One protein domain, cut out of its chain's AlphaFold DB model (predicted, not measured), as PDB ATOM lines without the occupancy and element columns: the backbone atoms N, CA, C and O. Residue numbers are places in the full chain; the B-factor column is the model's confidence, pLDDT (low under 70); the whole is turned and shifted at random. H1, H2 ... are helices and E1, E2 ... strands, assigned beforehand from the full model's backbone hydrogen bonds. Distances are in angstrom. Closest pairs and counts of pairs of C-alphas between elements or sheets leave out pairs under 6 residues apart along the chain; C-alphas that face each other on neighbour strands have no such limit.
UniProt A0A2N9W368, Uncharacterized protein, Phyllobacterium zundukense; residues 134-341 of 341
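This is residues 134 to 341 of the 341 residues of an uncharacterized protein of Phyllobacterium zundukense (UniProt A0A2N9W368). One long, twisted sheet of ten strands curls round the short helix H1, with H2 on the same face over E8 and E9; far out at one end lies the small hairpin of E10 and E11. H3 and H4, near the chain's end, graze the sheet. The 208 printed residues have twelve named strands and four named helices, in the order E1, H1, E2 to E12, H2, H3, H4. The mixed sheet runs E4 E5 E6 E3 E2 E1 E7 E8 E9 E12; the class is mixed, helices and strands. The whole is only just compact, close to loose, with a radius of gyration of the C-alphas of 20.0 A and spans of 58 by 44 by 38 A.

E1 (residues 137 to 142), H1 (150 to 156) and E2 (161 to 165) make a strand-helix-strand unit, two parallel neighbour strands with a helix between, its crossover right-handed; N 163 and O 138 are 2.8 A apart. E3 (178 to 184) forms a hairpin with E2, N 181 to O 162 at 2.8 A. E4 (201 to 203), E5 (209 to 218) and E6 (225 to 236) form a meander, each strand the antiparallel neighbour of the one before, with N 202 to O 210 and N 213 to O 233 at 3.0 A. With E3, antiparallel to E6 (N 182 to O 234, 3.0 A), they make a Greek key, the first strand beside the fourth. E6 bends by 102 degrees at residue 229. E7 (244 to 251) is parallel to E1, N 141 to O 247 at 2.8 A, and with E8 (260 to 270) and E9 (275 to 284) forms another meander, N 248 to O 267 and N 264 to O 280 at 2.8 A. The hairpin E10 (292 to 296) and E11 (300 to 304), N 293 to O 303 at 2.8 A, is apart from the edge strand E12 (310 to 312), which is antiparallel to E9, N 310 to O 283 at 2.8 A. H1 is on the sheet, its closest C-alphas to E2 being Ala 150 and Ala 162, 5.3 A. H2 (317 to 324), on the same face, making two layers, has a height over the sheet of 9.1 A; H1 and H2 only just touch, with 3 pairs of C-alphas within 8 A, closest Leu 153 and Ala 318 at 5.6 A, about perpendicular at 74 degrees. H3 (332 to 335) and H4 (337 to 340) only graze the sheet. Every O i to N i+4 pair is within hydrogen-bond range in H2, 2 of 3 in H1; H3 and H4 are too short for one.

E1 begins at C-alpha 137 (-63.447, -85.005, 19.947). E8 is 32.2 A long, E9 29.1 A and E5 26.2 A. H4 ends at C-alpha 340 (-40.558, -94.423, 8.149).

The two C-alphas farthest apart are those of Lys 205 and Leu 289, 61.8 A. The printed part has no cut; the links E2 to E3 and E3 to E4 are long. The mean pLDDT of the printed part is 85.4, with 31 residues under 70, among them 190 to 206.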
ATOM      1  N   GLU A 134     -58.885 -90.127  24.812       92.88
ATOM      2  CA  GLU A 134     -58.929 -90.645  23.427       92.88
ATOM      3  C   GLU A 134     -60.336 -90.657  22.803       92.88
ATOM      4  O   GLU A 134     -60.474 -90.710  21.583       92.88
ATOM      5  N   ASP A 135     -61.378 -90.619  23.632       94.56
ATOM      6  CA  ASP A 135     -62.783 -90.598  23.233       94.56
ATOM      7  C   ASP A 135     -63.395 -89.186  23.178       94.56
ATOM      8  O   ASP A 135     -64.592 -89.049  22.918       94.56
ATOM      9  N   GLU A 136     -62.602 -88.143  23.438       96.50
ATOM     10  CA  GLU A 136     -63.019 -86.748  23.312       96.50
ATOM     11  C   GLU A 136     -62.650 -86.176  21.940       96.50
ATOM     12  O   GLU A 136     -61.481 -86.054  21.577       96.50
ATOM     13  N   ASP A 137     -63.659 -85.723  21.200       97.00
ATOM     14  CA  ASP A 137     -63.447 -85.005  19.947       97.00
ATOM     15  C   ASP A 137     -63.134 -83.521  20.207       97.00
ATOM     16  O   ASP A 137     -63.839 -82.847  20.963       97.00
ATOM     17  N   VAL A 138     -62.131 -82.954  19.528       97.94
ATOM     18  CA  VAL A 138     -61.848 -81.508  19.608       97.94
ATOM     19  C   VAL A 138     -62.549 -80.766  18.480       97.94
ATOM     20  O   VAL A 138     -62.328 -81.036  17.303       97.94
ATOM     21  N   VAL A 139     -63.372 -79.782  18.835       97.81
ATOM     22  CA  VAL A 139     -64.136 -78.959  17.895       97.81
ATOM     23  C   VAL A 139     -63.646 -77.520  17.955       97.81
ATOM     24  O   VAL A 139     -63.820 -76.841  18.962       97.81
ATOM     25  N   ILE A 140     -63.076 -77.020  16.863       97.25
ATOM     26  CA  ILE A 140     -62.485 -75.685  16.781       97.25
ATOM     27  C   ILE A 140     -63.436 -74.735  16.055       97.25
ATOM     28  O   ILE A 140     -63.728 -74.896  14.876       97.25
ATOM     29  N   HIS A 141     -63.881 -73.697  16.751       96.00
ATOM     30  CA  HIS A 141     -64.584 -72.551  16.194       96.00
ATOM     31  C   HIS A 141     -63.633 -71.367  16.122       96.00
ATOM     32  O   HIS A 141     -63.381 -70.709  17.129       96.00
ATOM     33  N   SER A 142     -63.137 -71.086  14.926       93.50
ATOM     34  CA  SER A 142     -62.232 -69.972  14.675       93.50
ATOM     35  C   SER A 142     -62.869 -69.021  13.671       93.50
ATOM     36  O   SER A 142     -63.334 -69.435  12.608       93.50
ATOM     37  N   GLU A 143     -62.951 -67.746  14.023       88.44
ATOM     38  CA  GLU A 143     -63.415 -66.705  13.108       88.44
ATOM     39  C   GLU A 143     -62.287 -66.350  12.099       88.44
ATOM     40  O   GLU A 143     -61.109 -66.355  12.440       88.44
ATOM     41  N   PRO A 144     -62.554 -66.065  10.816       78.81
ATOM     42  CA  PRO A 144     -61.502 -65.575   9.924       78.81
ATOM     43  C   PRO A 144     -60.964 -64.210  10.399       78.81
ATOM     44  O   PRO A 144     -61.754 -63.390  10.874       78.81
ATOM     45  N   PRO A 145     -59.664 -63.903  10.223       69.69
ATOM     46  CA  PRO A 145     -58.645 -64.649   9.477       69.69
ATOM     47  C   PRO A 145     -57.743 -65.567  10.340       69.69
ATOM     48  O   PRO A 145     -56.612 -65.824   9.939       69.69
ATOM     49  N   TYR A 146     -58.183 -66.024  11.519       66.06
ATOM     50  CA  TYR A 146     -57.273 -66.575  12.538       66.06
ATOM     51  C   TYR A 146     -56.595 -67.904  12.174       66.06
ATOM     52  O   TYR A 146     -57.067 -68.687  11.348       66.06
ATOM     53  N   ALA A 147     -55.458 -68.135  12.841       69.38
ATOM     54  CA  ALA A 147     -54.526 -69.223  12.570       69.38
ATOM     55  C   ALA A 147     -54.900 -70.560  13.226       69.38
ATOM     56  O   ALA A 147     -54.469 -71.599  12.729       69.38
ATOM     57  N   LEU A 148     -55.693 -70.586  14.307       91.94
ATOM     58  CA  LEU A 148     -56.063 -71.871  14.898       91.94
ATOM     59  C   LEU A 148     -57.058 -72.587  13.985       91.94
ATOM     60  O   LEU A 148     -58.210 -72.175  13.849       91.94
ATOM     61  N   THR A 149     -56.592 -73.667  13.375       93.44
ATOM     62  CA  THR A 149     -57.374 -74.565  12.525       93.44
ATOM     63  C   THR A 149     -57.206 -75.988  13.032       93.44
ATOM     64  O   THR A 149     -56.214 -76.300  13.701       93.44
ATOM     65  N   ALA A 150     -58.157 -76.860  12.698       95.00
ATOM     66  CA  ALA A 150     -58.042 -78.278  13.031       95.00
ATOM     67  C   ALA A 150     -56.781 -78.889  12.395       95.00
ATOM     68  O   ALA A 150     -56.097 -79.673  13.041       95.00
ATOM     69  N   ASP A 151     -56.409 -78.453  11.183       92.44
ATOM     70  CA  ASP A 151     -55.157 -78.848  10.532       92.44
ATOM     71  C   ASP A 151     -53.937 -78.473  11.385       92.44
ATOM     72  O   ASP A 151     -53.127 -79.343  11.678       92.44
ATOM     73  N   ASN A 152     -53.807 -77.219  11.832       91.81
ATOM     74  CA  ASN A 152     -52.619 -76.783  12.581       91.81
ATOM     75  C   ASN A 152     -52.428 -77.551  13.897       91.81
ATOM     76  O   ASN A 152     -51.293 -77.879  14.251       91.81
ATOM     77  N   LEU A 153     -53.522 -77.868  14.599       94.00
ATOM     78  CA  LEU A 153     -53.468 -78.686  15.812       94.00
ATOM     79  C   LEU A 153     -53.097 -80.142  15.469       94.00
ATOM     80  O   LEU A 153     -52.208 -80.729  16.082       94.00
ATOM     81  N   MET A 154     -53.716 -80.702  14.428       93.81
ATOM     82  CA  MET A 154     -53.448 -82.061  13.962       93.81
ATOM     83  C   MET A 154     -52.048 -82.240  13.374       93.81
ATOM     84  O   MET A 154     -51.558 -83.356  13.408       93.81
ATOM     85  N   GLU A 155     -51.398 -81.217  12.813       92.12
ATOM     86  CA  GLU A 155     -50.046 -81.338  12.238       92.12
ATOM     87  C   GLU A 155     -48.963 -81.416  13.331       92.12
ATOM     88  O   GLU A 155     -47.959 -82.097  13.135       92.12
ATOM     89  N   ASN A 156     -49.173 -80.774  14.488       92.94
ATOM     90  CA  ASN A 156     -48.112 -80.532  15.475       92.94
ATOM     91  C   ASN A 156     -48.278 -81.265  16.821       92.94
ATOM     92  O   ASN A 156     -47.326 -81.294  17.606       92.94
ATOM     93  N   PHE A 157     -49.452 -81.838  17.112       95.75
ATOM     94  CA  PHE A 157     -49.766 -82.433  18.420       95.75
ATOM     95  C   PHE A 157     -50.365 -83.838  18.312       95.75
ATOM     96  O   PHE A 157     -50.872 -84.229  17.259       95.75
ATOM     97  N   ASP A 158     -50.324 -84.594  19.411       94.44
ATOM     98  CA  ASP A 158     -50.843 -85.964  19.549       94.44
ATOM     99  C   ASP A 158     -52.366 -86.078  19.635       94.44
ATOM    100  O   ASP A 158     -52.930 -86.765  20.477       94.44
ATOM    101  N   ILE A 159     -53.041 -85.467  18.671       94.62
ATOM    102  CA  ILE A 159     -54.480 -85.588  18.487       94.62
ATOM    103  C   ILE A 159     -54.795 -86.473  17.274       94.62
ATOM    104  O   ILE A 159     -54.148 -86.382  16.226       94.62
ATOM    105  N   SER A 160     -55.765 -87.372  17.431       88.69
ATOM    106  CA  SER A 160     -56.202 -88.324  16.402       88.69
ATOM    107  C   SER A 160     -57.294 -87.748  15.497       88.69
ATOM    108  O   SER A 160     -57.347 -88.068  14.303       88.69
ATOM    109  N   HIS A 161     -58.146 -86.882  16.052       94.25
ATOM    110  CA  HIS A 161     -59.314 -86.349  15.373       94.25
ATOM    111  C   HIS A 161     -59.641 -84.923  15.821       94.25
ATOM    112  O   HIS A 161     -59.744 -84.636  17.013       94.25
ATOM    113  N   ALA A 162     -59.834 -84.026  14.856       97.25
ATOM    114  CA  ALA A 162     -60.276 -82.662  15.112       97.25
ATOM    115  C   ALA A 162     -61.332 -82.230  14.092       97.25
ATOM    116  O   ALA A 162     -61.324 -82.654  12.934       97.25
ATOM    117  N   PHE A 163     -62.226 -81.347  14.522       97.50
ATOM    118  CA  PHE A 163     -63.331 -80.835  13.725       97.50
ATOM    119  C   PHE A 163     -63.306 -79.320  13.672       97.50
ATOM    120  O   PHE A 163     -62.896 -78.649  14.616       97.50
ATOM    121  N   GLU A 164     -63.844 -78.767  12.597       95.88
ATOM    122  CA  GLU A 164     -64.105 -77.336  12.477       95.88
ATOM    123  C   GLU A 164     -65.381 -77.100  11.659       95.88
ATOM    124  O   GLU A 164     -65.763 -77.952  10.849       95.88
ATOM    125  N   PRO A 165     -66.099 -75.986  11.867       95.06
ATOM    126  CA  PRO A 165     -67.295 -75.702  11.095       95.06
ATOM    127  C   PRO A 165     -66.935 -75.485   9.622       95.06
ATOM    128  O   PRO A 165     -65.953 -74.816   9.291       95.06
ATOM    129  N   VAL A 166     -67.752 -76.026   8.720       91.69
ATOM    130  CA  VAL A 166     -67.589 -75.782   7.282       91.69
ATOM    131  C   VAL A 166     -67.934 -74.320   6.990       91.69
ATOM    132  O   VAL A 166     -69.064 -73.893   7.214       91.69
ATOM    133  N   ASP A 167     -66.974 -73.552   6.466       88.31
ATOM    134  CA  ASP A 167     -67.247 -72.220   5.915       88.31
ATOM    135  C   ASP A 167     -67.868 -72.368   4.511       88.31
ATOM    136  O   ASP A 167     -67.148 -72.741   3.567       88.31
ATOM    137  N   PRO A 168     -69.169 -72.056   4.334       81.88
ATOM    138  CA  PRO A 168     -69.856 -72.213   3.054       81.88
ATOM    139  C   PRO A 168     -69.280 -71.304   1.962       81.88
ATOM    140  O   PRO A 168     -69.490 -71.563   0.782       81.88
ATOM    141  N   ARG A 169     -68.531 -70.250   2.322       82.19
ATOM    142  CA  ARG A 169     -67.895 -69.343   1.356       82.19
ATOM    143  C   ARG A 169     -66.578 -69.888   0.804       82.19
ATOM    144  O   ARG A 169     -66.147 -69.447  -0.256       82.19
ATOM    145  N   ARG A 170     -65.916 -70.802   1.523       76.81
ATOM    146  CA  ARG A 170     -64.576 -71.316   1.175       76.81
ATOM    147  C   ARG A 170     -64.566 -72.778   0.744       76.81
ATOM    148  O   ARG A 170     -63.627 -73.197   0.074       76.81
ATOM    149  N   SER A 171     -65.577 -73.554   1.126       73.94
ATOM    150  CA  SER A 171     -65.601 -75.000   0.899       73.94
ATOM    151  C   SER A 171     -66.755 -75.388  -0.017       73.94
ATOM    152  O   SER A 171     -67.802 -75.818   0.444       73.94
ATOM    153  N   TYR A 172     -66.550 -75.283  -1.330       65.94
ATOM    154  CA  TYR A 172     -67.543 -75.702  -2.330       65.94
ATOM    155  C   TYR A 172     -67.650 -77.232  -2.493       65.94
ATOM    156  O   TYR A 172     -68.527 -77.711  -3.199       65.94
ATOM    157  N   MET A 173     -66.771 -78.011  -1.845       69.44
ATOM    158  CA  MET A 173     -66.683 -79.471  -2.024       69.44
ATOM    159  C   MET A 173     -67.040 -80.294  -0.775       69.44
ATOM    160  O   MET A 173     -67.318 -81.486  -0.887       69.44
ATOM    161  N   ILE A 174     -67.038 -79.696   0.419       73.06
ATOM    162  CA  ILE A 174     -67.297 -80.416   1.673       73.06
ATOM    163  C   ILE A 174     -68.717 -80.070   2.107       73.06
ATOM    164  O   ILE A 174     -68.989 -78.917   2.431       73.06
ATOM    165  N   CYS A 175     -69.631 -81.041   2.080       81.12
ATOM    166  CA  CYS A 175     -70.969 -80.818   2.629       81.12
ATOM    167  C   CYS A 175     -70.962 -80.883   4.157       81.12
ATOM    168  O   CYS A 175     -69.986 -81.305   4.766       81.12
ATOM    169  N   GLY A 176     -72.126 -80.596   4.740       88.12
ATOM    170  CA  GLY A 176     -72.403 -80.803   6.154       88.12
ATOM    171  C   GLY A 176     -72.026 -79.605   7.012       88.12
ATOM    172  O   GLY A 176     -71.678 -78.537   6.513       88.12
ATOM    173  N   LYS A 177     -72.180 -79.773   8.325       92.94
ATOM    174  CA  LYS A 177     -71.920 -78.704   9.297       92.94
ATOM    175  C   LYS A 177     -70.455 -78.673   9.736       92.94
ATOM    176  O   LYS A 177     -69.962 -77.612  10.115       92.94
ATOM    177  N   TRP A 178     -69.777 -79.816   9.667       95.31
ATOM    178  CA  TRP A 178     -68.447 -80.020  10.222       95.31
ATOM    179  C   TRP A 178     -67.510 -80.627   9.187       95.31
ATOM    180  O   TRP A 178     -67.880 -81.526   8.437       95.31
ATOM    181  N   ARG A 179     -66.281 -80.127   9.165       94.19
ATOM    182  CA  ARG A 179     -65.153 -80.732   8.471       94.19
ATOM    183  C   ARG A 179     -64.365 -81.529   9.500       94.19
ATOM    184  O   ARG A 179     -63.867 -80.938  10.454       94.19
ATOM    185  N   SER A 180     -64.257 -82.837   9.301       95.38
ATOM    186  CA  SER A 180     -63.400 -83.701  10.110       95.38
ATOM    187  C   SER A 180     -61.997 -83.752   9.519       95.38
ATOM    188  O   SER A 180     -61.827 -83.759   8.296       95.38
ATOM    189  N   ILE A 181     -60.982 -83.779  10.381       95.38
ATOM    190  CA  ILE A 181     -59.579 -83.961  10.017       95.38
ATOM    191  C   ILE A 181     -59.005 -85.076  10.875       95.38
ATOM    192  O   ILE A 181     -58.970 -84.977  12.098       95.38
ATOM    193  N   ARG A 182     -58.521 -86.123  10.209       94.88
ATOM    194  CA  ARG A 182     -57.856 -87.263  10.842       94.88
ATOM    195  C   ARG A 182     -56.581 -87.626  10.100       94.88
ATOM    196  O   ARG A 182     -56.483 -87.434   8.883       94.88
ATOM    197  N   ILE A 183     -55.621 -88.168  10.836       92.94
ATOM    198  CA  ILE A 183     -54.391 -88.737  10.290       92.94
ATOM    199  C   ILE A 183     -54.437 -90.244  10.536       92.94
ATOM    200  O   ILE A 183     -54.791 -90.685  11.626       92.94
ATOM    201  N   GLN A 184     -54.131 -91.030   9.507       92.44
ATOM    202  CA  GLN A 184     -54.104 -92.491   9.581       92.44
ATOM    203  C   GLN A 184     -52.827 -93.046   8.946       92.44
ATOM    204  O   GLN A 184     -52.334 -92.471   7.975       92.44
ATOM    205  N   ASP A 185     -52.342 -94.179   9.450       89.06
ATOM    206  CA  ASP A 185     -51.148 -94.907   8.987       89.06
ATOM    207  C   ASP A 185     -51.465 -96.177   8.175       89.06
ATOM    208  O   ASP A 185     -50.564 -96.902   7.759       89.06
ATOM    209  N   ALA A 186     -52.742 -96.436   7.884       83.50
ATOM    210  CA  ALA A 186     -53.202 -97.604   7.125       83.50
ATOM    211  C   ALA A 186     -53.049 -97.456   5.593       83.50
ATOM    212  O   ALA A 186     -53.775 -98.092   4.824       83.50
ATOM    213  N   GLY A 187     -52.145 -96.587   5.136       81.75
ATOM    214  CA  GLY A 187     -52.014 -96.215   3.732       81.75
ATOM    215  C   GLY A 187     -53.078 -95.217   3.269       81.75
ATOM    216  O   GLY A 187     -54.139 -95.029   3.881       81.75
ATOM    217  N   CYS A 188     -52.782 -94.541   2.157       82.00
ATOM    218  CA  CYS A 188     -53.753 -93.654   1.523       82.00
ATOM    219  C   CYS A 188     -54.735 -94.546   0.792       82.00
ATOM    220  O   CYS A 188     -54.299 -95.286  -0.091       82.00
ATOM    221  N   PRO A 189     -56.039 -94.501   1.119       79.06
ATOM    222  CA  PRO A 189     -57.012 -95.206   0.309       79.06
ATOM    223  C   PRO A 189     -56.808 -94.769  -1.141       79.06
ATOM    224  O   PRO A 189     -56.771 -93.568  -1.402       79.06
ATOM    225  N   GLU A 190     -56.668 -95.723  -2.063       66.19
ATOM    226  CA  GLU A 190     -56.700 -95.429  -3.494       66.19
ATOM    227  C   GLU A 190     -58.052 -94.766  -3.778       66.19
ATOM    228  O   GLU A 190     -59.109 -95.408  -3.811       66.19
ATOM    229  N   LEU A 191     -58.059 -93.435  -3.853       60.75
ATOM    230  CA  LEU A 191     -59.212 -92.703  -4.346       60.75
ATOM    231  C   LEU A 191     -59.040 -92.629  -5.864       60.75
ATOM    232  O   LEU A 191     -57.923 -92.551  -6.376       60.75
ATOM    233  N   LYS A 192     -60.138 -92.687  -6.612       57.00
ATOM    234  CA  LYS A 192     -60.047 -92.445  -8.049       57.00
ATOM    235  C   LYS A 192     -59.696 -90.963  -8.229       57.00
ATOM    236  O   LYS A 192     -60.365 -90.127  -7.619       57.00
ATOM    237  N   PRO A 193     -58.639 -90.614  -8.979       53.75
ATOM    238  CA  PRO A 193     -58.357 -89.218  -9.265       53.75
ATOM    239  C   PRO A 193     -59.568 -88.640  -9.996       53.75
ATOM    240  O   PRO A 193     -59.994 -89.170 -11.019       53.75
ATOM    241  N   ILE A 194     -60.148 -87.571  -9.455       56.12
ATOM    242  CA  ILE A 194     -60.947 -86.682 -10.288       56.12
ATOM    243  C   ILE A 194     -59.900 -85.858 -11.035       56.12
ATOM    244  O   ILE A 194     -59.148 -85.109 -10.410       56.12
ATOM    245  N   GLU A 195     -59.785 -86.079 -12.345       52.53
ATOM    246  CA  GLU A 195     -58.715 -85.543 -13.203       52.53
ATOM    247  C   GLU A 195     -58.595 -84.010 -13.191       52.53
ATOM    248  O   GLU A 195     -57.594 -83.474 -13.652       52.53
ATOM    249  N   GLU A 196     -59.548 -83.277 -12.620       48.91
ATOM    250  CA  GLU A 196     -59.586 -81.823 -12.774       48.91
ATOM    251  C   GLU A 196     -58.584 -81.027 -11.916       48.91
ATOM    252  O   GLU A 196     -58.368 -79.859 -12.224       48.91
ATOM    253  N   MET A 197     -57.934 -81.577 -10.873       49.50
ATOM    254  CA  MET A 197     -57.108 -80.732  -9.970       49.50
ATOM    255  C   MET A 197     -55.873 -81.375  -9.299       49.50
ATOM    256  O   MET A 197     -55.336 -80.809  -8.344       49.50
ATOM    257  N   GLY A 198     -55.393 -82.547  -9.732       53.31
ATOM    258  CA  GLY A 198     -54.200 -83.173  -9.122       53.31
ATOM    259  C   GLY A 198     -54.361 -83.539  -7.633       53.31
ATOM    260  O   GLY A 198     -53.376 -83.700  -6.911       53.31
ATOM    261  N   ARG A 199     -55.607 -83.651  -7.153       54.16
ATOM    262  CA  ARG A 199     -55.978 -84.108  -5.807       54.16
ATOM    263  C   ARG A 199     -56.900 -85.308  -5.933       54.16
ATOM    264  O   ARG A 199     -57.820 -85.309  -6.746       54.16
ATOM    265  N   VAL A 200     -56.659 -86.321  -5.112       53.88
ATOM    266  CA  VAL A 200     -57.429 -87.562  -5.141       53.88
ATOM    267  C   VAL A 200     -58.700 -87.373  -4.303       53.88
ATOM    268  O   VAL A 200     -58.633 -86.941  -3.151       53.88
ATOM    269  N   VAL A 201     -59.872 -87.632  -4.885       56.66
ATOM    270  CA  VAL A 201     -61.177 -87.315  -4.287       56.66
ATOM    271  C   VAL A 201     -62.056 -88.563  -4.285       56.66
ATOM    272  O   VAL A 201     -62.265 -89.178  -5.325       56.66
ATOM    273  N   LYS A 202     -62.627 -88.927  -3.130       51.78
ATOM    274  CA  LYS A 202     -63.766 -89.854  -3.078       51.78
ATOM    275  C   LYS A 202     -65.050 -89.043  -3.015       51.78
ATOM    276  O   LYS A 202     -65.271 -88.300  -2.060       51.78
ATOM    277  N   THR A 203     -65.923 -89.240  -3.992       52.84
ATOM    278  CA  THR A 203     -67.333 -88.868  -3.891       52.84
ATOM    279  C   THR A 203     -68.006 -89.832  -2.914       52.84
ATOM    280  O   THR A 203     -68.120 -91.029  -3.174       52.84
ATOM    281  N   ALA A 204     -68.414 -89.332  -1.750       55.25
ATOM    282  CA  ALA A 204     -69.288 -90.057  -0.840       55.25
ATOM    283  C   ALA A 204     -70.702 -90.155  -1.439       55.25
ATOM    284  O   ALA A 204     -71.072 -89.397  -2.338       55.25
ATOM    285  N   LYS A 205     -71.507 -91.076  -0.895       52.59
ATOM    286  CA  LYS A 205     -72.820 -91.519  -1.406       52.59
ATOM    287  C   LYS A 205     -73.888 -90.429  -1.628       52.59
ATOM    288  O   LYS A 205     -74.921 -90.745  -2.195       52.59
ATOM    289  N   ASN A 206     -73.631 -89.173  -1.257       63.25
ATOM    290  CA  ASN A 206     -74.573 -88.050  -1.337       63.25
ATOM    291  C   ASN A 206     -73.967 -86.786  -1.994       63.25
ATOM    292  O   ASN A 206     -74.400 -85.677  -1.703       63.25
ATOM    293  N   GLY A 207     -72.919 -86.923  -2.818       70.94
ATOM    294  CA  GLY A 207     -72.254 -85.781  -3.473       70.94
ATOM    295  C   GLY A 207     -71.223 -85.045  -2.606       70.94
ATOM    296  O   GLY A 207     -70.632 -84.068  -3.051       70.94
ATOM    297  N   CYS A 208     -70.962 -85.525  -1.390       77.06
ATOM    298  CA  CYS A 208     -69.977 -84.933  -0.482       77.06
ATOM    299  C   CYS A 208     -68.598 -85.522  -0.712       77.06
ATOM    300  O   CYS A 208     -68.453 -86.736  -0.826       77.06
ATOM    301  N   ILE A 209     -67.574 -84.681  -0.766       79.81
ATOM    302  CA  ILE A 209     -66.223 -85.129  -1.080       79.81
ATOM    303  C   ILE A 209     -65.451 -85.409   0.209       79.81
ATOM    304  O   ILE A 209     -65.319 -84.544   1.071       79.81
ATOM    305  N   THR A 210     -64.910 -86.622   0.316       84.31
ATOM    306  CA  THR A 210     -63.827 -86.933   1.254       84.31
ATOM    307  C   THR A 210     -62.510 -86.838   0.500       84.31
ATOM    308  O   THR A 210     -62.315 -87.512  -0.517       84.31
ATOM    309  N   VAL A 211     -61.605 -85.998   0.993       85.56
ATOM    310  CA  VAL A 211     -60.275 -85.813   0.410       85.56
ATOM    311  C   VAL A 211     -59.279 -86.575   1.263       85.56
ATOM    312  O   VAL A 211     -59.147 -86.284   2.448       85.56
ATOM    313  N   ALA A 212     -58.561 -87.523   0.670       88.00
ATOM    314  CA  ALA A 212     -57.372 -88.100   1.282       88.00
ATOM    315  C   ALA A 212     -56.156 -87.620   0.496       88.00
ATOM    316  O   ALA A 212     -56.139 -87.683  -0.733       88.00
ATOM    317  N   ALA A 213     -55.154 -87.121   1.207       88.44
ATOM    318  CA  ALA A 213     -53.884 -86.733   0.620       88.44
ATOM    319  C   ALA A 213     -52.741 -87.314   1.456       88.44
ATOM    320  O   ALA A 213     -52.874 -87.369   2.686       88.44
ATOM    321  N   PRO A 214     -51.619 -87.697   0.822       88.94
ATOM    322  CA  PRO A 214     -50.405 -88.017   1.553       88.94
ATOM    323  C   PRO A 214     -50.042 -86.878   2.501       88.94
ATOM    324  O   PRO A 214     -50.139 -85.693   2.144       88.94
ATOM    325  N   PHE A 215     -49.682 -87.227   3.732       90.12
ATOM    326  CA  PHE A 215     -49.272 -86.231   4.704       90.12
ATOM    327  C   PHE A 215     -47.892 -85.685   4.324       90.12
ATOM    328  O   PHE A 215     -46.990 -86.450   3.989       90.12
ATOM    329  N   LYS A 216     -47.725 -84.357   4.382       89.75
ATOM    330  CA  LYS A 216     -46.434 -83.708   4.140       89.75
ATOM    331  C   LYS A 216     -46.004 -82.897   5.353       89.75
ATOM    332  O   LYS A 216     -46.682 -81.935   5.727       89.75
ATOM    333  N   GLU A 217     -44.868 -83.266   5.919       88.12
ATOM    334  CA  GLU A 217     -44.304 -82.684   7.132       88.12
ATOM    335  C   GLU A 217     -43.172 -81.718   6.800       88.12
ATOM    336  O   GLU A 217     -42.383 -81.977   5.895       88.12
ATOM    337  N   LEU A 218     -43.094 -80.593   7.514       86.62
ATOM    338  CA  LEU A 218     -42.017 -79.630   7.315       86.62
ATOM    339  C   LEU A 218     -40.687 -80.236   7.777       86.62
ATOM    340  O   LEU A 218     -40.486 -80.502   8.959       86.62
ATOM    341  N   ASN A 219     -39.760 -80.399   6.845       83.88
ATOM    342  CA  ASN A 219     -38.402 -80.805   7.134       83.88
ATOM    343  C   ASN A 219     -37.625 -79.599   7.674       83.88
ATOM    344  O   ASN A 219     -37.344 -78.644   6.949       83.88
ATOM    345  N   GLY A 220     -37.260 -79.647   8.957       82.94
ATOM    346  CA  GLY A 220     -36.534 -78.563   9.623       82.94
ATOM    347  C   GLY A 220     -35.152 -78.258   9.027       82.94
ATOM    348  O   GLY A 220     -34.660 -77.149   9.210       82.94
ATOM    349  N   ALA A 221     -34.534 -79.196   8.301       80.62
ATOM    350  CA  ALA A 221     -33.230 -78.992   7.671       80.62
ATOM    351  C   ALA A 221     -33.331 -78.277   6.318       80.62
ATOM    352  O   ALA A 221     -32.476 -77.462   5.984       80.62
ATOM    353  N   THR A 222     -34.361 -78.589   5.527       80.00
ATOM    354  CA  THR A 222     -34.490 -78.083   4.151       80.00
ATOM    355  C   THR A 222     -35.516 -76.959   4.021       80.00
ATOM    356  O   THR A 222     -35.486 -76.210   3.046       80.00
ATOM    357  N   GLY A 223     -36.438 -76.838   4.980       81.56
ATOM    358  CA  GLY A 223     -37.590 -75.942   4.910       81.56
ATOM    359  C   GLY A 223     -38.680 -76.399   3.930       81.56
ATOM    360  O   GLY A 223     -39.688 -75.706   3.788       81.56
ATOM    361  N   TYR A 224     -38.512 -77.546   3.262       81.38
ATOM    362  CA  TYR A 224     -39.520 -78.135   2.373       81.38
ATOM    363  C   TYR A 224     -40.422 -79.113   3.125       81.38
ATOM    364  O   TYR A 224     -40.079 -79.581   4.207       81.38
ATOM    365  N   ARG A 225     -41.603 -79.412   2.566       86.25
ATOM    366  CA  ARG A 225     -42.509 -80.414   3.134       86.25
ATOM    367  C   ARG A 225     -42.302 -81.776   2.467       86.25
ATOM    368  O   ARG A 225     -42.705 -81.941   1.313       86.25
ATOM    369  N   ASP A 226     -41.735 -82.724   3.203       87.94
ATOM    370  CA  ASP A 226     -41.487 -84.092   2.741       87.94
ATOM    371  C   ASP A 226     -42.709 -84.977   2.984       87.94
ATOM    372  O   ASP A 226     -43.400 -84.859   3.998       87.94
ATOM    373  N   GLU A 227     -43.002 -85.853   2.027       89.94
ATOM    374  CA  GLU A 227     -44.112 -86.795   2.127       89.94
ATOM    375  C   GLU A 227     -43.770 -87.949   3.073       89.94
ATOM    376  O   GLU A 227     -42.757 -88.629   2.899       89.94
ATOM    377  N   ILE A 228     -44.643 -88.200   4.050       89.44
ATOM    378  CA  ILE A 228     -44.529 -89.354   4.941       89.44
ATOM    379  C   ILE A 228     -45.260 -90.526   4.290       89.44
ATOM    380  O   ILE A 228     -46.491 -90.553   4.227       89.44
ATOM    381  N   LYS A 229     -44.494 -91.506   3.802       89.44
ATOM    382  CA  LYS A 229     -45.042 -92.704   3.151       89.44
ATOM    383  C   LYS A 229     -46.023 -93.419   4.075       89.44
ATOM    384  O   LYS A 229     -45.775 -93.543   5.264       89.44
ATOM    385  N   GLY A 230     -47.141 -93.887   3.525       88.81
ATOM    386  CA  GLY A 230     -48.147 -94.649   4.273       88.81
ATOM    387  C   GLY A 230     -49.031 -93.828   5.220       88.81
ATOM    388  O   GLY A 230     -50.040 -94.357   5.681       88.81
ATOM    389  N   VAL A 231     -48.720 -92.547   5.462       92.12
ATOM    390  CA  VAL A 231     -49.510 -91.679   6.343       92.12
ATOM    391  C   VAL A 231     -50.332 -90.692   5.540       92.12
ATOM    392  O   VAL A 231     -49.836 -89.990   4.657       92.12
ATOM    393  N   CYS A 232     -51.618 -90.619   5.866       92.06
ATOM    394  CA  CYS A 232     -52.578 -89.889   5.060       92.06
ATOM    395  C   CYS A 232     -53.438 -88.985   5.914       92.06
ATOM    396  O   CYS A 232     -54.012 -89.396   6.923       92.06
ATOM    397  N   ARG A 233     -53.551 -87.740   5.457       92.88
ATOM    398  CA  ARG A 233     -54.508 -86.782   5.985       92.88
ATOM    399  C   ARG A 233     -55.829 -86.985   5.272       92.88
ATOM    400  O   ARG A 233     -55.909 -86.802   4.056       92.88
ATOM    401  N   ILE A 234     -56.862 -87.308   6.034       92.31
ATOM    402  CA  ILE A 234     -58.226 -87.411   5.530       92.31
ATOM    403  C   ILE A 234     -59.020 -86.216   6.032       92.31
ATOM    404  O   ILE A 234     -59.095 -85.971   7.233       92.31
ATOM    405  N   ARG A 235     -59.623 -85.494   5.089       92.62
ATOM    406  CA  ARG A 235     -60.608 -84.447   5.341       92.62
ATOM    407  C   ARG A 235     -61.978 -84.950   4.915       92.62
ATOM    408  O   ARG A 235     -62.183 -85.230   3.731       92.62
ATOM    409  N   GLY A 236     -62.879 -85.097   5.877       91.69
ATOM    410  CA  GLY A 236     -64.212 -85.659   5.687       91.69
ATOM    411  C   GLY A 236     -65.328 -84.728   6.149       91.69
ATOM    412  O   GLY A 236     -65.102 -83.570   6.505       91.69
ATOM    413  N   ASN A 237     -66.545 -85.264   6.119       90.88
ATOM    414  CA  ASN A 237     -67.743 -84.660   6.695       90.88
ATOM    415  C   ASN A 237     -68.319 -85.652   7.708       90.88
ATOM    416  O   ASN A 237     -69.299 -86.346   7.430       90.88
ATOM    417  N   ASP A 238     -67.641 -85.761   8.845       93.12
ATOM    418  CA  ASP A 238     -68.123 -86.513   9.997       93.12
ATOM    419  C   ASP A 238     -68.685 -85.534  11.034       93.12
ATOM    420  O   ASP A 238     -68.313 -84.359  11.068       93.12
ATOM    421  N   ASN A 239     -69.581 -86.011  11.898       95.62
ATOM    422  CA  ASN A 239     -70.061 -85.221  13.029       95.62
ATOM    423  C   ASN A 239     -69.210 -85.520  14.269       95.62
ATOM    424  O   ASN A 239     -68.895 -86.690  14.488       95.62
ATOM    425  N   PRO A 240     -68.887 -84.508  15.094       96.94
ATOM    426  CA  PRO A 240     -68.269 -84.757  16.388       96.94
ATOM    427  C   PRO A 240     -69.239 -85.533  17.280       96.94
ATOM    428  O   PRO A 240     -70.451 -85.282  17.245       96.94
ATOM    429  N   GLY A 241     -68.702 -86.444  18.083       96.00
ATOM    430  CA  GLY A 241     -69.434 -87.206  19.081       96.00
ATOM    431  C   GLY A 241     -70.015 -86.337  20.200       96.00
ATOM    432  O   GLY A 241     -69.856 -85.110  20.253       96.00
ATOM    433  N   ASP A 242     -70.717 -86.995  21.122       96.19
ATOM    434  CA  ASP A 242     -71.349 -86.327  22.266       96.19
ATOM    435  C   ASP A 242     -70.309 -85.810  23.271       96.19
ATOM    436  O   ASP A 242     -70.469 -84.726  23.841       96.19
ATOM    437  N   ARG A 243     -69.209 -86.552  23.447       96.69
ATOM    438  CA  ARG A 243     -68.063 -86.151  24.265       96.69
ATOM    439  C   ARG A 243     -67.111 -85.321  23.419       96.69
ATOM    440  O   ARG A 243     -66.322 -85.851  22.645       96.69
ATOM    441  N   LYS A 244     -67.209 -84.003  23.562       96.56
ATOM    442  CA  LYS A 244     -66.372 -83.064  22.817       96.56
ATOM    443  C   LYS A 244     -65.830 -81.941  23.676       96.56
ATOM    444  O   LYS A 244     -66.472 -81.494  24.633       96.56
ATOM    445  N   VAL A 245     -64.679 -81.441  23.254       98.00
ATOM    446  CA  VAL A 245     -64.046 -80.233  23.763       98.00
ATOM    447  C   VAL A 245     -64.140 -79.156  22.690       98.00
ATOM    448  O   VAL A 245     -63.588 -79.274  21.601       98.00
ATOM    449  N   THR A 246     -64.892 -78.101  22.983       98.12
ATOM    450  CA  THR A 246     -65.145 -76.995  22.059       98.12
ATOM    451  C   THR A 246     -64.156 -75.871  22.326       98.12
ATOM    452  O   THR A 246     -64.204 -75.238  23.375       98.12
ATOM    453  N   VAL A 247     -63.286 -75.586  21.364       97.81
ATOM    454  CA  VAL A 247     -62.328 -74.481  21.396       97.81
ATOM    455  C   VAL A 247     -62.884 -73.335  20.564       97.81
ATOM    456  O   VAL A 247     -63.016 -73.449  19.350       97.81
ATOM    457  N   ARG A 248     -63.225 -72.215  21.195       97.00
ATOM    458  CA  ARG A 248     -63.705 -71.005  20.520       97.00
ATOM    459  C   ARG A 248     -62.621 -69.944  20.543       97.00
ATOM    460  O   ARG A 248     -62.207 -69.518  21.616       97.00
ATOM    461  N   VAL A 249     -62.213 -69.487  19.368       94.94
ATOM    462  CA  VAL A 249     -61.247 -68.406  19.188       94.94
ATOM    463  C   VAL A 249     -61.980 -67.195  18.643       94.94
ATOM    464  O   VAL A 249     -62.567 -67.242  17.560       94.94
ATOM    465  N   ARG A 250     -61.953 -66.106  19.407       93.31
ATOM    466  CA  ARG A 250     -62.529 -64.820  19.011       93.31
ATOM    467  C   ARG A 250     -61.454 -63.757  18.959       93.31
ATOM    468  O   ARG A 250     -60.568 -63.738  19.814       93.31
ATOM    469  N   LYS A 251     -61.577 -62.827  18.011       89.69
ATOM    470  CA  LYS A 251     -60.776 -61.602  18.051       89.69
ATOM    471  C   LYS A 251     -61.163 -60.804  19.283       89.69
ATOM    472  O   LYS A 251     -62.329 -60.442  19.435       89.69
ATOM    473  N   GLY A 252     -60.182 -60.485  20.111       84.31
ATOM    474  CA  GLY A 252     -60.321 -59.384  21.045       84.31
ATOM    475  C   GLY A 252     -60.206 -58.062  20.278       84.31
ATOM    476  O   GLY A 252     -59.399 -57.968  19.343       84.31
ATOM    477  N   PRO A 253     -60.989 -57.025  20.621       76.31
ATOM    478  CA  PRO A 253     -60.620 -55.678  20.214       76.31
ATOM    479  C   PRO A 253     -59.233 -55.356  20.798       76.31
ATOM    480  O   PRO A 253     -58.929 -55.795  21.908       76.31
ATOM    481  N   PRO A 254     -58.375 -54.602  20.092       71.00
ATOM    482  CA  PRO A 254     -57.215 -54.022  20.749       71.00
ATOM    483  C   PRO A 254     -57.728 -53.136  21.892       71.00
ATOM    484  O   PRO A 254     -58.532 -52.236  21.657       71.00
ATOM    485  N   GLU A 255     -57.297 -53.400  23.126       70.38
ATOM    486  CA  GLU A 255     -57.787 -52.679  24.315       70.38
ATOM    487  C   GLU A 255     -57.459 -51.174  24.282       70.38
ATOM    488  O   GLU A 255     -58.044 -50.378  25.012       70.38
ATOM    489  N   SER A 256     -56.532 -50.759  23.412       82.62
ATOM    490  CA  SER A 256     -56.015 -49.396  23.327       82.62
ATOM    491  C   SER A 256     -55.629 -49.035  21.893       82.62
ATOM    492  O   SER A 256     -54.989 -49.821  21.202       82.62
ATOM    493  N   ASN A 257     -55.909 -47.796  21.471       82.94
ATOM    494  CA  ASN A 257     -55.436 -47.245  20.188       82.94
ATOM    495  C   ASN A 257     -53.898 -47.156  20.100       82.94
ATOM    496  O   ASN A 257     -53.332 -47.033  19.011       82.94
ATOM    497  N   LEU A 258     -53.203 -47.187  21.243       88.31
ATOM    498  CA  LEU A 258     -51.743 -47.158  21.294       88.31
ATOM    499  C   LEU A 258     -51.133 -48.541  21.064       88.31
ATOM    500  O   LEU A 258     -49.990 -48.620  20.610       88.31
ATOM    501  N   LEU A 259     -51.887 -49.616  21.299       88.94
ATOM    502  CA  LEU A 259     -51.464 -50.986  21.042       88.94
ATOM    503  C   LEU A 259     -51.991 -51.446  19.682       88.94
ATOM    504  O   LEU A 259     -53.187 -51.490  19.421       88.94
ATOM    505  N   GLY A 260     -51.068 -51.776  18.789       87.88
ATOM    506  CA  GLY A 260     -51.375 -52.511  17.573       87.88
ATOM    507  C   GLY A 260     -51.233 -53.998  17.854       87.88
ATOM    508  O   GLY A 260     -50.601 -54.379  18.837       87.88
ATOM    509  N   GLY A 261     -51.768 -54.830  16.973       88.88
ATOM    510  CA  GLY A 261     -51.586 -56.274  17.045       88.88
ATOM    511  C   GLY A 261     -52.883 -57.044  16.871       88.88
ATOM    512  O   GLY A 261     -53.917 -56.502  16.472       88.88
ATOM    513  N   GLU A 262     -52.799 -58.332  17.157       88.81
ATOM    514  CA  GLU A 262     -53.890 -59.285  17.038       88.81
ATOM    515  C   GLU A 262     -54.011 -60.024  18.361       88.81
ATOM    516  O   GLU A 262     -53.215 -60.912  18.655       88.81
ATOM    517  N   ILE A 263     -54.998 -59.635  19.163       90.56
ATOM    518  CA  ILE A 263     -55.326 -60.299  20.423       90.56
ATOM    519  C   ILE A 263     -56.474 -61.267  20.157       90.56
ATOM    520  O   ILE A 263     -57.434 -60.944  19.450       90.56
ATOM    521  N   GLN A 264     -56.375 -62.463  20.721       91.69
ATOM    522  CA  GLN A 264     -57.376 -63.508  20.612       91.69
ATOM    523  C   GLN A 264     -57.739 -64.000  22.006       91.69
ATOM    524  O   GLN A 264     -56.871 -64.344  22.806       91.69
ATOM    525  N   THR A 265     -59.035 -64.070  22.279       93.50
ATOM    526  CA  THR A 265     -59.546 -64.753  23.463       93.50
ATOM    527  C   THR A 265     -59.925 -66.163  23.053       93.50
ATOM    528  O   THR A 265     -60.762 -66.362  22.165       93.50
ATOM    529  N   VAL A 266     -59.301 -67.140  23.700       95.06
ATOM    530  CA  VAL A 266     -59.575 -68.555  23.497       95.06
ATOM    531  C   VAL A 266     -60.387 -69.055  24.677       95.06
ATOM    532  O   VAL A 266     -59.973 -68.941  25.827       95.06
ATOM    533  N   ARG A 267     -61.557 -69.615  24.390       96.81
ATOM    534  CA  ARG A 267     -62.423 -70.252  25.378       96.81
ATOM    535  C   ARG A 267     -62.565 -71.722  25.037       96.81
ATOM    536  O   ARG A 267     -63.054 -72.055  23.961       96.81
ATOM    537  N   ILE A 268     -62.155 -72.577  25.957       97.69
ATOM    538  CA  ILE A 268     -62.286 -74.024  25.855       97.69
ATOM    539  C   ILE A 268     -63.443 -74.456  26.753       97.69
ATOM    540  O   ILE A 268     -63.501 -74.067  27.917       97.69
ATOM    541  N   GLU A 269     -64.378 -75.228  26.204       98.19
ATOM    542  CA  GLU A 269     -65.557 -75.756  26.895       98.19
ATOM    543  C   GLU A 269     -65.605 -77.277  26.726       98.19
ATOM    544  O   GLU A 269     -65.700 -77.772  25.602       98.19
ATOM    545  N   ARG A 270     -65.570 -78.027  27.826       97.69
ATOM    546  CA  ARG A 270     -65.722 -79.489  27.824       97.69
ATOM    547  C   ARG A 270     -67.179 -79.872  28.101       97.69
ATOM    548  O   ARG A 270     -67.891 -79.159  28.806       97.69
ATOM    549  N   ALA A 271     -67.625 -81.023  27.591       93.38
ATOM    550  CA  ALA A 271     -69.004 -81.512  27.742       93.38
ATOM    551  C   ALA A 271     -69.514 -81.612  29.204       93.38
ATOM    552  O   ALA A 271     -70.720 -81.575  29.429       93.38
ATOM    553  N   GLY A 272     -68.621 -81.680  30.200       92.25
ATOM    554  CA  GLY A 272     -68.953 -81.668  31.633       92.25
ATOM    555  C   GLY A 272     -69.156 -80.280  32.260       92.25
ATOM    556  O   GLY A 272     -69.303 -80.188  33.474       92.25
ATOM    557  N   GLY A 273     -69.126 -79.201  31.470       95.19
ATOM    558  CA  GLY A 273     -69.275 -77.823  31.956       95.19
ATOM    559  C   GLY A 273     -67.979 -77.172  32.451       95.19
ATOM    560  O   GLY A 273     -67.997 -76.002  32.822       95.19
ATOM    561  N   GLU A 274     -66.853 -77.891  32.426       97.25
ATOM    562  CA  GLU A 274     -65.529 -77.308  32.659       97.25
ATOM    563  C   GLU A 274     -65.226 -76.295  31.547       97.25
ATOM    564  O   GLU A 274     -65.271 -76.616  30.354       97.25
ATOM    565  N   THR A 275     -64.932 -75.056  31.939       97.50
ATOM    566  CA  THR A 275     -64.591 -73.984  31.006       97.50
ATOM    567  C   THR A 275     -63.321 -73.284  31.442       97.50
ATOM    568  O   THR A 275     -63.204 -72.883  32.597       97.50
ATOM    569  N   VAL A 276     -62.419 -73.059  30.497       97.31
ATOM    570  CA  VAL A 276     -61.197 -72.280  30.699       97.31
ATOM    571  C   VAL A 276     -61.136 -71.223  29.613       97.31
ATOM    572  O   VAL A 276     -61.446 -71.485  28.453       97.31
ATOM    573  N   THR A 277     -60.787 -70.002  30.000       96.19
ATOM    574  CA  THR A 277     -60.610 -68.887  29.073       96.19
ATOM    575  C   THR A 277     -59.231 -68.300  29.287       96.19
ATOM    576  O   THR A 277     -58.827 -68.087  30.426       96.19
ATOM    577  N   PHE A 278     -58.523 -68.058  28.196       94.50
ATOM    578  CA  PHE A 278     -57.184 -67.493  28.213       94.50
ATOM    579  C   PHE A 278     -56.984 -66.590  26.995       94.50
ATOM    580  O   PHE A 278     -57.766 -66.624  26.037       94.50
ATOM    581  N   THR A 279     -55.944 -65.764  27.035       93.19
ATOM    582  CA  THR A 279     -55.664 -64.782  25.984       93.19
ATOM    583  C   THR A 279     -54.347 -65.121  25.306       93.19
ATOM    584  O   THR A 279     -53.343 -65.374  25.960       93.19
ATOM    585  N   THR A 280     -54.334 -65.115  23.979       92.06
ATOM    586  CA  THR A 280     -53.124 -65.302  23.171       92.06
ATOM    587  C   THR A 280     -53.073 -64.245  22.076       92.06
ATOM    588  O   THR A 280     -54.042 -63.518  21.846       92.06
ATOM    589  N   GLY A 281     -51.938 -64.141  21.398       90.25
ATOM    590  CA  GLY A 281     -51.779 -63.261  20.255       90.25
ATOM    591  C   GLY A 281     -50.500 -62.445  20.305       90.25
ATOM    592  O   GLY A 281     -49.536 -62.777  20.997       90.25
ATOM    593  N   LYS A 282     -50.500 -61.369  19.526       90.69
ATOM    594  CA  LYS A 282     -49.351 -60.489  19.342       90.69
ATOM    595  C   LYS A 282     -49.744 -59.058  19.634       90.69
ATOM    596  O   LYS A 282     -50.784 -58.595  19.166       90.69
ATOM    597  N   ILE A 283     -48.882 -58.352  20.347       92.56
ATOM    598  CA  ILE A 283     -48.988 -56.919  20.585       92.56
ATOM    599  C   ILE A 283     -47.750 -56.235  20.018       92.56
ATOM    600  O   ILE A 283     -46.621 -56.670  20.217       92.56
ATOM    601  N   ASN A 284     -47.968 -55.139  19.309       93.12
ATOM    602  CA  ASN A 284     -46.930 -54.418  18.592       93.12
ATOM    603  C   ASN A 284     -46.888 -52.999  19.168       93.12
ATOM    604  O   ASN A 284     -47.628 -52.129  18.686       93.12
ATOM    605  N   PRO A 285     -46.117 -52.740  20.240       94.69
ATOM    606  CA  PRO A 285     -45.999 -51.392  20.787       94.69
ATOM    607  C   PRO A 285     -45.339 -50.451  19.768       94.69
ATOM    608  O   PRO A 285     -44.770 -50.878  18.760       94.69
ATOM    609  N   LEU A 286     -45.431 -49.141  19.997       95.19
ATOM    610  CA  LEU A 286     -44.746 -48.183  19.128       95.19
ATOM    611  C   LEU A 286     -43.222 -48.370  19.263       95.19
ATOM    612  O   LEU A 286     -42.744 -48.564  20.384       95.19
ATOM    613  N   PRO A 287     -42.439 -48.290  18.172       95.19
ATOM    614  CA  PRO A 287     -40.977 -48.288  18.259       95.19
ATOM    615  C   PRO A 287     -40.463 -46.966  18.841       95.19
ATOM    616  O   PRO A 287     -41.200 -45.984  18.885       95.19
ATOM    617  N   LEU A 288     -39.187 -46.912  19.235       95.62
ATOM    618  CA  LEU A 288     -38.579 -45.724  19.859       95.62
ATOM    619  C   LEU A 288     -38.628 -44.464  18.977       95.62
ATOM    620  O   LEU A 288     -38.860 -43.364  19.472       95.62
ATOM    621  N   LEU A 289     -38.397 -44.617  17.670       94.38
ATOM    622  CA  LEU A 289     -38.423 -43.508  16.714       94.38
ATOM    623  C   LEU A 289     -39.749 -43.477  15.948       94.38
ATOM    624  O   LEU A 289     -40.230 -44.548  15.571       94.38
ATOM    625  N   PRO A 290     -40.298 -42.287  15.637       94.25
ATOM    626  CA  PRO A 290     -41.475 -42.159  14.789       94.25
ATOM    627  C   PRO A 290     -41.225 -42.773  13.412       94.25
ATOM    628  O   PRO A 290     -40.336 -42.342  12.677       94.25
ATOM    629  N   ARG A 291     -42.028 -43.768  13.034       93.56
ATOM    630  CA  ARG A 291     -41.981 -44.398  11.705       93.56
ATOM    631  C   ARG A 291     -43.304 -44.204  10.971       93.56
ATOM    632  O   ARG A 291     -44.065 -45.163  10.854       93.56
ATOM    633  N   PRO A 292     -43.634 -42.973  10.548       89.25
ATOM    634  CA  PRO A 292     -44.883 -42.731   9.845       89.25
ATOM    635  C   PRO A 292     -44.882 -43.502   8.524       89.25
ATOM    636  O   PRO A 292     -43.965 -43.367   7.715       89.25
ATOM    637  N   ILE A 293     -45.917 -44.303   8.318       83.19
ATOM    638  CA  ILE A 293     -46.227 -44.933   7.044       83.19
ATOM    639  C   ILE A 293     -47.572 -44.393   6.583       83.19
ATOM    640  O   ILE A 293     -48.565 -44.428   7.310       83.19
ATOM    641  N   VAL A 294     -47.594 -43.916   5.345       77.19
ATOM    642  CA  VAL A 294     -48.818 -43.543   4.647       77.19
ATOM    643  C   VAL A 294     -49.008 -44.553   3.528       77.19
ATOM    644  O   VAL A 294     -48.145 -44.695   2.664       77.19
ATOM    645  N   GLY A 295     -50.112 -45.292   3.578       67.75
ATOM    646  CA  GLY A 295     -50.509 -46.217   2.525       67.75
ATOM    647  C   GLY A 295     -51.865 -45.805   1.973       67.75
ATOM    648  O   GLY A 295     -52.794 -45.570   2.743       67.75
ATOM    649  N   CYS A 296     -51.987 -45.722   0.649       67.00
ATOM    650  CA  CYS A 296     -53.263 -45.506  -0.025       67.00
ATOM    651  C   CYS A 296     -53.571 -46.733  -0.890       67.00
ATOM    652  O   CYS A 296     -53.120 -46.831  -2.028       67.00
ATOM    653  N   PHE A 297     -54.324 -47.684  -0.337       56.75
ATOM    654  CA  PHE A 297     -54.870 -48.820  -1.081       56.75
ATOM    655  C   PHE A 297     -56.364 -48.894  -0.750       56.75
ATOM    656  O   PHE A 297     -56.733 -49.317   0.339       56.75
ATOM    657  N   PHE A 298     -57.212 -48.378  -1.649       54.34
ATOM    658  CA  PHE A 298     -58.663 -48.209  -1.429       54.34
ATOM    659  C   PHE A 298     -59.035 -47.404  -0.164       54.34
ATOM    660  O   PHE A 298     -59.985 -47.722   0.545       54.34
ATOM    661  N   GLY A 299     -58.279 -46.337   0.103       65.00
ATOM    662  CA  GLY A 299     -58.419 -45.468   1.272       65.00
ATOM    663  C   GLY A 299     -57.037 -45.102   1.801       65.00
ATOM    664  O   GLY A 299     -56.161 -45.960   1.877       65.00
ATOM    665  N   CYS A 300     -56.797 -43.826   2.098       67.88
ATOM    666  CA  CYS A 300     -55.520 -43.406   2.667       67.88
ATOM    667  C   CYS A 300     -55.559 -43.587   4.182       67.88
ATOM    668  O   CYS A 300     -56.362 -42.953   4.866       67.88
ATOM    669  N   MET A 301     -54.679 -44.440   4.699       77.38
ATOM    670  CA  MET A 301     -54.465 -44.607   6.129       77.38
ATOM    671  C   MET A 301     -53.050 -44.142   6.469       77.38
ATOM    672  O   MET A 301     -52.071 -44.572   5.856       77.38
ATOM    673  N   ALA A 302     -52.950 -43.255   7.455       77.50
ATOM    674  CA  ALA A 302     -51.689 -42.904   8.087       77.50
ATOM    675  C   ALA A 302     -51.576 -43.701   9.389       77.50
ATOM    676  O   ALA A 302     -52.435 -43.603  10.263       77.50
ATOM    677  N   THR A 303     -50.529 -44.509   9.506       87.06
ATOM    678  CA  THR A 303     -50.233 -45.285  10.712       87.06
ATOM    679  C   THR A 303     -48.741 -45.224  11.013       87.06
ATOM    680  O   THR A 303     -47.947 -44.732  10.212       87.06
ATOM    681  N   PHE A 304     -48.334 -45.710  12.179       88.44
ATOM    682  CA  PHE A 304     -46.924 -45.883  12.503       88.44
ATOM    683  C   PHE A 304     -46.527 -47.336  12.282       88.44
ATOM    684  O   PHE A 304     -47.201 -48.251  12.759       88.44
ATOM    685  N   TYR A 305     -45.423 -47.546  11.568       89.31
ATOM    686  CA  TYR A 305     -44.825 -48.863  11.419       89.31
ATOM    687  C   TYR A 305     -44.375 -49.393  12.773       89.31
ATOM    688  O   TYR A 305     -43.651 -48.708  13.498       89.31
ATOM    689  N   ARG A 306     -44.759 -50.626  13.088       90.69
ATOM    690  CA  ARG A 306     -44.421 -51.299  14.341       90.69
ATOM    691  C   ARG A 306     -43.687 -52.597  13.988       90.69
ATOM    692  O   ARG A 306     -44.353 -53.566  13.641       90.69
ATOM    693  N   PRO A 307     -42.342 -52.592  13.964       85.94
ATOM    694  CA  PRO A 307     -41.553 -53.776  13.611       85.94
ATOM    695  C   PRO A 307     -41.479 -54.796  14.753       85.94
ATOM    696  O   PRO A 307     -41.259 -55.976  14.503       85.94
ATOM    697  N   ASP A 308     -41.613 -54.322  15.993       87.88
ATOM    698  CA  ASP A 308     -41.376 -55.116  17.186       87.88
ATOM    699  C   ASP A 308     -42.689 -55.794  17.573       87.88
ATOM    700  O   ASP A 308     -43.643 -55.131  17.989       87.88
ATOM    701  N   GLU A 309     -42.739 -57.113  17.396       86.31
ATOM    702  CA  GLU A 309     -43.850 -57.948  17.841       86.31
ATOM    703  C   GLU A 309     -43.501 -58.571  19.195       86.31
ATOM    704  O   GLU A 309     -42.528 -59.320  19.319       86.31
ATOM    705  N   LEU A 310     -44.309 -58.285  20.211       85.88
ATOM    706  CA  LEU A 310     -44.294 -58.998  21.481       85.88
ATOM    707  C   LEU A 310     -45.399 -60.059  21.433       85.88
ATOM    708  O   LEU A 310     -46.566 -59.745  21.206       85.88
ATOM    709  N   SER A 311     -45.032 -61.325  21.610       83.12
ATOM    710  CA  SER A 311     -45.978 -62.449  21.622       83.12
ATOM    711  C   SER A 311     -46.379 -62.773  23.056       83.12
ATOM    712  O   SER A 311     -45.507 -62.867  23.922       83.12
ATOM    713  N   ILE A 312     -47.675 -62.975  23.296       80.81
ATOM    714  CA  ILE A 312     -48.179 -63.526  24.559       80.81
ATOM    715  C   ILE A 312     -47.944 -65.038  24.512       80.81
ATOM    716  O   ILE A 312     -48.761 -65.774  23.961       80.81
ATOM    717  N   GLU A 313     -46.797 -65.483  25.033       61.84
ATOM    718  CA  GLU A 313     -46.356 -66.887  25.002       61.84
ATOM    719  C   GLU A 313     -46.285 -67.486  23.578       61.84
ATOM    720  O   GLU A 313     -46.398 -66.752  22.594       61.84
ATOM    721  N   ASN A 314     -45.921 -68.773  23.462       56.50
ATOM    722  CA  ASN A 314     -45.580 -69.491  22.218       56.50
ATOM    723  C   ASN A 314     -46.379 -68.983  21.000       56.50
ATOM    724  O   ASN A 314     -47.601 -68.911  21.056       56.50
ATOM    725  N   ARG A 315     -45.675 -68.619  19.913       63.31
ATOM    726  CA  ARG A 315     -46.170 -67.799  18.775       63.31
ATOM    727  C   ARG A 315     -47.468 -68.282  18.105       63.31
ATOM    728  O   ARG A 315     -47.994 -67.564  17.255       63.31
ATOM    729  N   ASP A 316     -47.939 -69.479  18.432       81.75
ATOM    730  CA  ASP A 316     -49.102 -70.126  17.856       81.75
ATOM    731  C   ASP A 316     -50.166 -70.402  18.932       81.75
ATOM    732  O   ASP A 316     -49.916 -71.075  19.936       81.75
ATOM    733  N   ALA A 317     -51.392 -69.931  18.688       89.06
ATOM    734  CA  ALA A 317     -52.558 -70.276  19.499       89.06
ATOM    735  C   ALA A 317     -52.712 -71.803  19.647       89.06
ATOM    736  O   ALA A 317     -53.207 -72.268  20.673       89.06
ATOM    737  N   ALA A 318     -52.244 -72.581  18.660       92.50
ATOM    738  CA  ALA A 318     -52.238 -74.038  18.712       92.50
ATOM    739  C   ALA A 318     -51.361 -74.598  19.843       92.50
ATOM    740  O   ALA A 318     -51.820 -75.489  20.550       92.50
ATOM    741  N   ASP A 319     -50.157 -74.054  20.072       92.00
ATOM    742  CA  ASP A 319     -49.276 -74.478  21.175       92.00
ATOM    743  C   ASP A 319     -49.929 -74.210  22.540       92.00
ATOM    744  O   ASP A 319     -49.859 -75.049  23.437       92.00
ATOM    745  N   THR A 320     -50.604 -73.065  22.692       92.19
ATOM    746  CA  THR A 320     -51.260 -72.713  23.963       92.19
ATOM    747  C   THR A 320     -52.491 -73.588  24.204       92.19
ATOM    748  O   THR A 320     -52.637 -74.161  25.280       92.19
ATOM    749  N   VAL A 321     -53.350 -73.772  23.192       95.31
ATOM    750  CA  VAL A 321     -54.498 -74.695  23.267       95.31
ATOM    751  C   VAL A 321     -54.038 -76.112  23.590       95.31
ATOM    752  O   VAL A 321     -54.604 -76.744  24.478       95.31
ATOM    753  N   ALA A 322     -52.997 -76.600  22.916       95.44
ATOM    754  CA  ALA A 322     -52.443 -77.920  23.166       95.44
ATOM    755  C   ALA A 322     -51.952 -78.076  24.609       95.44
ATOM    756  O   ALA A 322     -52.289 -79.065  25.256       95.44
ATOM    757  N   ALA A 323     -51.233 -77.084  25.142       94.12
ATOM    758  CA  ALA A 323     -50.771 -77.101  26.526       94.12
ATOM    759  C   ALA A 323     -51.935 -77.149  27.532       94.12
ATOM    760  O   ALA A 323     -51.895 -77.946  28.470       94.12
ATOM    761  N   VAL A 324     -52.995 -76.355  27.316       95.44
ATOM    762  CA  VAL A 324     -54.194 -76.348  28.179       95.44
ATOM    763  C   VAL A 324     -54.929 -77.690  28.136       95.44
ATOM    764  O   VAL A 324     -55.413 -78.151  29.168       95.44
ATOM    765  N   LEU A 325     -54.980 -78.330  26.965       96.56
ATOM    766  CA  LEU A 325     -55.578 -79.653  26.759       96.56
ATOM    767  C   LEU A 325     -54.665 -80.817  27.183       96.56
ATOM    768  O   LEU A 325     -55.068 -81.975  27.077       96.56
ATOM    769  N   GLY A 326     -53.441 -80.541  27.643       95.94
ATOM    770  CA  GLY A 326     -52.462 -81.568  28.004       95.94
ATOM    771  C   GLY A 326     -51.945 -82.396  26.820       95.94
ATOM    772  O   GLY A 326     -51.416 -83.486  27.042       95.94
ATOM    773  N   LEU A 327     -52.089 -81.900  25.588       95.88
ATOM    774  CA  LEU A 327     -51.587 -82.551  24.378       95.88
ATOM    775  C   LEU A 327     -50.064 -82.451  24.307       95.88
ATOM    776  O   LEU A 327     -49.463 -81.424  24.645       95.88
ATOM    777  N   ARG A 328     -49.419 -83.505  23.816       95.88
ATOM    778  CA  ARG A 328     -47.969 -83.523  23.620       95.88
ATOM    779  C   ARG A 328     -47.638 -83.040  22.220       95.88
ATOM    780  O   ARG A 328     -48.247 -83.456  21.236       95.88
ATOM    781  N   LYS A 329     -46.623 -82.180  22.120       94.69
ATOM    782  CA  LYS A 329     -46.048 -81.806  20.826       94.69
ATOM    783  C   LYS A 329     -45.401 -83.046  20.220       94.69
ATOM    784  O   LYS A 329     -44.458 -83.587  20.793       94.69
ATOM    785  N   ALA A 330     -45.940 -83.501  19.100       93.00
ATOM    786  CA  ALA A 330     -45.515 -84.721  18.440       93.00
ATOM    787  C   ALA A 330     -45.687 -84.550  16.934       93.00
ATOM    788  O   ALA A 330     -46.801 -84.378  16.430       93.00
ATOM    789  N   THR A 331     -44.569 -84.609  16.214       89.50
ATOM    790  CA  THR A 331     -44.578 -84.612  14.750       89.50
ATOM    791  C   THR A 331     -45.331 -85.843  14.244       89.50
ATOM    792  O   THR A 331     -45.507 -86.837  14.957       89.50
ATOM    793  N   VAL A 332     -45.811 -85.814  13.005       87.25
ATOM    794  CA  VAL A 332     -46.516 -86.968  12.426       87.25
ATOM    795  C   VAL A 332     -45.588 -88.177  12.346       87.25
ATOM    796  O   VAL A 332     -45.978 -89.280  12.715       87.25
ATOM    797  N   SER A 333     -44.331 -87.953  11.972       88.25
ATOM    798  CA  SER A 333     -43.274 -88.971  11.993       88.25
ATOM    799  C   SER A 333     -43.056 -89.608  13.372       88.25
ATOM    800  O   SER A 333     -42.820 -90.812  13.460       88.25
ATOM    801  N   GLN A 334     -43.164 -88.833  14.458       92.06
ATOM    802  CA  GLN A 334     -43.038 -89.343  15.828       92.06
ATOM    803  C   GLN A 334     -44.249 -90.173  16.259       92.06
ATOM    804  O   GLN A 334     -44.092 -91.132  17.012       92.06
ATOM    805  N   ARG A 335     -45.449 -89.820  15.782       91.69
ATOM    806  CA  ARG A 335     -46.690 -90.546  16.090       91.69
ATOM    807  C   ARG A 335     -46.810 -91.861  15.332       91.69
ATOM    808  O   ARG A 335     -47.351 -92.819  15.872       91.69
ATOM    809  N   TYR A 336     -46.260 -91.920  14.121       90.75
ATOM    810  CA  TYR A 336     -46.342 -93.085  13.242       90.75
ATOM    811  C   TYR A 336     -44.946 -93.581  12.828       90.75
ATOM    812  O   TYR A 336     -44.608 -93.590  11.648       90.75
ATOM    813  N   PRO A 337     -44.101 -94.042  13.771       88.94
ATOM    814  CA  PRO A 337     -42.710 -94.391  13.472       88.94
ATOM    815  C   PRO A 337     -42.568 -95.581  12.511       88.94
ATOM    816  O   PRO A 337     -41.533 -95.736  11.866       88.94
ATOM    817  N   GLN A 338     -43.595 -96.433  12.398       87.69
ATOM    818  CA  GLN A 338     -43.585 -97.578  11.481       87.69
ATOM    819  C   GLN A 338     -43.624 -97.155  10.012       87.69
ATOM    820  O   GLN A 338     -43.165 -97.902   9.158       87.69
ATOM    821  N   SER A 339     -44.125 -95.955   9.719       81.31
ATOM    822  CA  SER A 339     -44.276 -95.459   8.354       81.31
ATOM    823  C   SER A 339     -42.966 -94.920   7.753       81.31
ATOM    824  O   SER A 339     -42.924 -94.539   6.584       81.31
ATOM    825  N   LEU A 340     -41.900 -94.849   8.560       76.31
ATOM    826  CA  LEU A 340     -40.558 -94.423   8.149       76.31
ATOM    827  C   LEU A 340     -39.649 -95.590   7.735       76.31
ATOM    828  O   LEU A 340     -38.556 -95.345   7.225       76.31
ATOM    829  N   ARG A 341     -40.066 -96.833   8.004       77.56
ATOM    830  CA  ARG A 341     -39.349 -98.055   7.615       77.56
ATOM    831  C   ARG A 341     -39.757 -98.462   6.209       77.56
ATOM    832  O   ARG A 341     -38.852 -98.882   5.458       77.56
TER     833      ARG A 341